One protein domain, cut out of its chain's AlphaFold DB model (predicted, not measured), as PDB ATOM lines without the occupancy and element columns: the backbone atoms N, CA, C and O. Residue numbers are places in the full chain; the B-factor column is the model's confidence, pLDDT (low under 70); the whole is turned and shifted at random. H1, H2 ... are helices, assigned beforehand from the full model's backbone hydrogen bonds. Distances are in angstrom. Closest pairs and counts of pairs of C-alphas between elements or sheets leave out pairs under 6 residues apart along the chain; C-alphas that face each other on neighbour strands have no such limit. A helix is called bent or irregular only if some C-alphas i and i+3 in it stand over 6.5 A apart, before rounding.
ATOM      1  N   LYS A   8     115.299 141.221  93.553       84.31
ATOM      2  CA  LYS A   8     115.722 140.428  94.718       84.31
ATOM      3  C   LYS A   8     114.527 139.862  95.484       84.31
ATOM      4  O   LYS A   8     114.624 138.761  96.012       84.31
ATOM      5  N   ARG A   9     113.402 140.584  95.547       83.50
ATOM      6  CA  ARG A   9     112.174 140.073  96.181       83.50
ATOM      7  C   ARG A   9     111.650 138.856  95.437       83.50
ATOM      8  O   ARG A   9     111.260 137.904  96.096       83.50
ATOM      9  N   ASP A  10     111.645 138.887  94.109       82.56
ATOM     10  CA  ASP A  10     111.093 137.798  93.298       82.56
ATOM     11  C   ASP A  10     111.919 136.517  93.442       82.56
ATOM     12  O   ASP A  10     111.355 135.441  93.630       82.56
ATOM     13  N   ILE A  11     113.250 136.649  93.493       81.38
ATOM     14  CA  ILE A  11     114.157 135.531  93.788       81.38
ATOM     15  C   ILE A  11     113.864 134.937  95.174       81.38
ATOM     16  O   ILE A  11     113.694 133.729  95.299       81.38
ATOM     17  N   ILE A  12     113.756 135.778  96.211       79.88
ATOM     18  CA  ILE A  12     113.487 135.326  97.591       79.88
ATOM     19  C   ILE A  12     112.106 134.663  97.703       79.88
ATOM     20  O   ILE A  12     111.918 133.715  98.462       79.88
ATOM     21  N   LYS A  13     111.121 135.168  96.958       79.44
ATOM     22  CA  LYS A  13     109.731 134.712  97.019       79.44
ATOM     23  C   LYS A  13     109.487 133.377  96.322       79.44
ATOM     24  O   LYS A  13     108.524 132.713  96.691       79.44
ATOM     25  N   GLY A  14     110.297 133.015  95.326       78.50
ATOM     26  CA  GLY A  14     109.999 131.943  94.371       78.50
ATOM     27  C   GLY A  14     109.517 130.635  95.009       78.50
ATOM     28  O   GLY A  14     108.332 130.311  94.936       78.50
ATOM     29  N   SER A  15     110.421 129.886  95.644       78.00
ATOM     30  CA  SER A  15     110.096 128.583  96.245       78.00
ATOM     31  C   SER A  15     109.193 128.707  97.473       78.00
ATOM     32  O   SER A  15     108.245 127.943  97.623       78.00
ATOM     33  N   LEU A  16     109.433 129.713  98.319       81.62
ATOM     34  CA  LEU A  16     108.694 129.891  99.568       81.62
ATOM     35  C   LEU A  16     107.197 130.135  99.333       81.62
ATOM     36  O   LEU A  16     106.363 129.545 100.016       81.62
ATOM     37  N   LEU A  17     106.832 130.978  98.360       84.50
ATOM     38  CA  LEU A  17     105.421 131.240  98.060       84.50
ATOM     39  C   LEU A  17     104.717 130.027  97.455       84.50
ATOM     40  O   LEU A  17     103.524 129.845  97.694       84.50
ATOM     41  N   TYR A  18     105.424 129.223  96.661       85.81
ATOM     42  CA  TYR A  18     104.866 127.995  96.105       85.81
ATOM     43  C   TYR A  18     104.526 126.999  97.219       85.81
ATOM     44  O   TYR A  18     103.383 126.549  97.306       85.81
ATOM     45  N   GLU A  19     105.469 126.752  98.132       85.69
ATOM     46  CA  GLU A  19     105.252 125.860  99.276       85.69
ATOM     47  C   GLU A  19     104.139 126.364 100.199       85.69
ATOM     48  O   GLU A  19     103.254 125.596 100.564       85.69
ATOM     49  N   MET A  20     104.099 127.665 100.509       87.38
ATOM     50  CA  MET A  20     103.030 128.244 101.338       87.38
ATOM     51  C   MET A  20     101.636 128.108 100.714       87.38
ATOM     52  O   MET A  20     100.653 127.998 101.441       87.38
ATOM     53  N   ARG A  21     101.524 128.093  99.380       87.50
ATOM     54  CA  ARG A  21     100.239 127.866  98.695       87.50
ATOM     55  C   ARG A  21      99.804 126.404  98.725       87.50
ATOM     56  O   ARG A  21      98.607 126.144  98.768       87.50
ATOM     57  N   LEU A  22     100.751 125.470  98.680       89.25
ATOM     58  CA  LEU A  22     100.458 124.035  98.727       89.25
ATOM     59  C   LEU A  22     100.257 123.512 100.151       89.25
ATOM     60  O   LEU A  22      99.489 122.576 100.359       89.25
ATOM     61  N   ARG A  23     100.971 124.088 101.119       87.06
ATOM     62  CA  ARG A  23     101.066 123.630 102.511       87.06
ATOM     63  C   ARG A  23     100.889 124.802 103.469       87.06
ATOM     64  O   ARG A  23     101.748 125.089 104.299       87.06
ATOM     65  N   CYS A  24      99.780 125.513 103.308       90.81
ATOM     66  CA  CYS A  24      99.415 126.586 104.223       90.81
ATOM     67  C   CYS A  24      99.179 125.995 105.627       90.81
ATOM     68  O   CYS A  24      98.474 124.985 105.728       90.81
ATOM     69  N   PRO A  25      99.743 126.579 106.701       93.25
ATOM     70  CA  PRO A  25      99.476 126.111 108.055       93.25
ATOM     71  C   PRO A  25      97.985 126.223 108.380       93.25
ATOM     72  O   PRO A  25      97.345 127.239 108.101       93.25
ATOM     73  N   SER A  26      97.435 125.182 108.998       94.31
ATOM     74  CA  SER A  26      95.996 125.080 109.279       94.31
ATOM     75  C   SER A  26      95.600 125.720 110.609       94.31
ATOM     76  O   SER A  26      94.418 125.935 110.876       94.31
ATOM     77  N   ASN A  27      96.573 126.002 111.476       95.38
ATOM     78  CA  ASN A  27      96.342 126.557 112.802       95.38
ATOM     79  C   ASN A  27      97.518 127.427 113.276       95.38
ATOM     80  O   ASN A  27      98.594 127.463 112.677       95.38
ATOM     81  N   VAL A  28      97.294 128.120 114.396       95.25
ATOM     82  CA  VAL A  28      98.267 129.038 115.011       95.25
ATOM     83  C   VAL A  28      99.555 128.318 115.427       95.25
ATOM     84  O   VAL A  28     100.634 128.893 115.309       95.25
ATOM     85  N   GLY A  29      99.465 127.059 115.870       97.25
ATOM     86  CA  GLY A  29     100.623 126.260 116.274       97.25
ATOM     87  C   GLY A  29     101.559 125.946 115.107       97.25
ATOM     88  O   GLY A  29     102.762 126.166 115.215       97.25
ATOM     89  N   GLU A  30     101.010 125.507 113.973       95.75
ATOM     90  CA  GLU A  30     101.777 125.231 112.751       95.75
ATOM     91  C   GLU A  30     102.436 126.493 112.188       95.75
ATOM     92  O   GLU A  30     103.619 126.473 111.848       95.75
ATOM     93  N   LEU A  31     101.703 127.610 112.138       94.94
ATOM     94  CA  LEU A  31     102.262 128.882 111.680       94.94
ATOM     95  C   LEU A  31     103.408 129.344 112.590       94.94
ATOM     96  O   LEU A  31     104.466 129.743 112.101       94.94
ATOM     97  N   ASN A  32     103.217 129.251 113.908       96.62
ATOM     98  CA  ASN A  32     104.252 129.595 114.877       96.62
ATOM     99  C   ASN A  32     105.487 128.692 114.741       96.62
ATOM    100  O   ASN A  32     106.614 129.184 114.785       96.62
ATOM    101  N   PHE A  33     105.287 127.388 114.534       96.12
ATOM    102  CA  PHE A  33     106.379 126.444 114.312       96.12
ATOM    103  C   PHE A  33     107.189 126.803 113.062       96.12
ATOM    104  O   PHE A  33     108.404 126.926 113.155       96.12
ATOM    105  N   ILE A  34     106.528 127.081 111.931       94.00
ATOM    106  CA  ILE A  34     107.200 127.483 110.683       94.00
ATOM    107  C   ILE A  34     108.059 128.736 110.892       94.00
ATOM    108  O   ILE A  34     109.223 128.762 110.492       94.00
ATOM    109  N   ILE A  35     107.506 129.771 111.534       95.25
ATOM    110  CA  ILE A  35     108.252 131.004 111.824       95.25
ATOM    111  C   ILE A  35     109.444 130.701 112.740       95.25
ATOM    112  O   ILE A  35     110.549 131.167 112.469       95.25
ATOM    113  N   SER A  36     109.241 129.888 113.780       97.12
ATOM    114  CA  SER A  36     110.302 129.494 114.714       97.12
ATOM    115  C   SER A  36     111.437 128.760 113.997       97.12
ATOM    116  O   SER A  36     112.598 129.091 114.211       97.12
ATOM    117  N   THR A  37     111.117 127.837 113.086       95.88
ATOM    118  CA  THR A  37     112.107 127.113 112.273       95.88
ATOM    119  C   THR A  37     112.897 128.043 111.353       95.88
ATOM    120  O   THR A  37     114.108 127.891 111.235       95.88
ATOM    121  N   ILE A  38     112.253 129.034 110.724       94.69
ATOM    122  CA  ILE A  38     112.956 130.022 109.883       94.69
ATOM    123  C   ILE A  38     113.982 130.812 110.709       94.69
ATOM    124  O   ILE A  38     115.082 131.095 110.231       94.69
ATOM    125  N   ILE A  39     113.624 131.180 111.941       97.38
ATOM    126  CA  ILE A  39     114.513 131.921 112.842       97.38
ATOM    127  C   ILE A  39     115.645 131.036 113.364       97.38
ATOM    128  O   ILE A  39     116.787 131.491 113.399       97.38
ATOM    129  N   ASP A  40     115.351 129.789 113.727       97.31
ATOM    130  CA  ASP A  40     116.354 128.818 114.172       97.31
ATOM    131  C   ASP A  40     117.415 128.577 113.088       97.31
ATOM    132  O   ASP A  40     118.609 128.744 113.338       97.31
ATOM    133  N   GLU A  41     116.986 128.344 111.844       96.38
ATOM    134  CA  GLU A  41     117.888 128.189 110.696       96.38
ATOM    135  C   GLU A  41     118.729 129.456 110.458       96.38
ATOM    136  O   GLU A  41     119.940 129.387 110.233       96.38
ATOM    137  N   TYR A  42     118.118 130.643 110.561       95.81
ATOM    138  CA  TYR A  42     118.842 131.912 110.449       95.81
ATOM    139  C   TYR A  42     119.948 132.042 111.507       95.81
ATOM    140  O   TYR A  42     121.073 132.427 111.171       95.81
ATOM    141  N   LEU A  43     119.650 131.714 112.768       96.94
ATOM    142  CA  LEU A  43     120.623 131.754 113.863       96.94
ATOM    143  C   LEU A  43     121.707 130.681 113.694       96.94
ATOM    144  O   LEU A  43     122.880 130.968 113.941       96.94
ATOM    145  N   GLY A  44     121.348 129.490 113.211       96.62
ATOM    146  CA  GLY A  44     122.293 128.423 112.877       96.62
ATOM    147  C   GLY A  44     123.293 128.838 111.795       96.62
ATOM    148  O   GLY A  44     124.493 128.601 111.938       96.62
ATOM    149  N   ILE A  45     122.830 129.537 110.751       95.19
ATOM    150  CA  ILE A  45     123.678 130.022 109.646       95.19
ATOM    151  C   ILE A  45     124.538 131.224 110.061       95.19
ATOM    152  O   ILE A  45     125.692 131.338 109.640       95.19
ATOM    153  N   LYS A  46     123.981 132.172 110.825       91.44
ATOM    154  CA  LYS A  46     124.679 133.417 111.204       91.44
ATOM    155  C   LYS A  46     125.541 133.291 112.458       91.44
ATOM    156  O   LYS A  46     126.393 134.152 112.676       91.44
ATOM    157  N   GLY A  47     125.365 132.220 113.220       89.38
ATOM    158  CA  GLY A  47     126.035 131.980 114.488       89.38
ATOM    159  C   GLY A  47     125.194 132.458 115.669       89.38
ATOM    160  O   GLY A  47     124.636 133.559 115.668       89.38
ATOM    161  N   LEU A  48     125.132 131.622 116.708       95.50
ATOM    162  CA  LEU A  48     124.406 131.933 117.931       95.50
ATOM    163  C   LEU A  48     125.186 132.958 118.761       95.50
ATOM    164  O   LEU A  48     126.153 132.631 119.450       95.50
TER     165      LEU A  48
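This is residues 8 to 48 of the 94 residues of an uncharacterized protein of viral metagenome (UniProt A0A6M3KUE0). What shape do these coordinates draw? Two helices, H1 and then H2, stand apart as the two arms of an open bracket, and residues 23 to 27 run across from the end of H1 to the start of H2. What is it made of? The printed part has 41 residues with two named helices and no named strand, and its class is all helix. How compact is it? It is loose, with a radius of gyration of the C-alphas of 12.0 A, and flat, spanning 31 by 29 by 11 A.

Where is H1? H1, residues 8 to 22, begins at C-alpha 8 (115.722, 140.428, 94.718) and is 22.8 A long. It is irregular: C-alphas 12 and 15 are 7.7 A apart. Where is H2? H2, residues 28 to 46, is 27.0 A long and ends at C-alpha 46 (124.679, 133.417, 111.204).

Do the helices meet? H1 and H2 are apart, with no C-alpha of the one within 8 A of the other, and a tight link of 5 residues joins them. Are their backbones well paired? In H2 every O i to N i+4 pair is within hydrogen-bond range, in H1 8 of 11.

How far does it reach? The two C-alphas farthest apart, those of Leu 22 and Leu 48, are 31.7 A apart. Is anything cut or uncertain? The printed part has no cut, and no printed residue is under 70 in pLDDT.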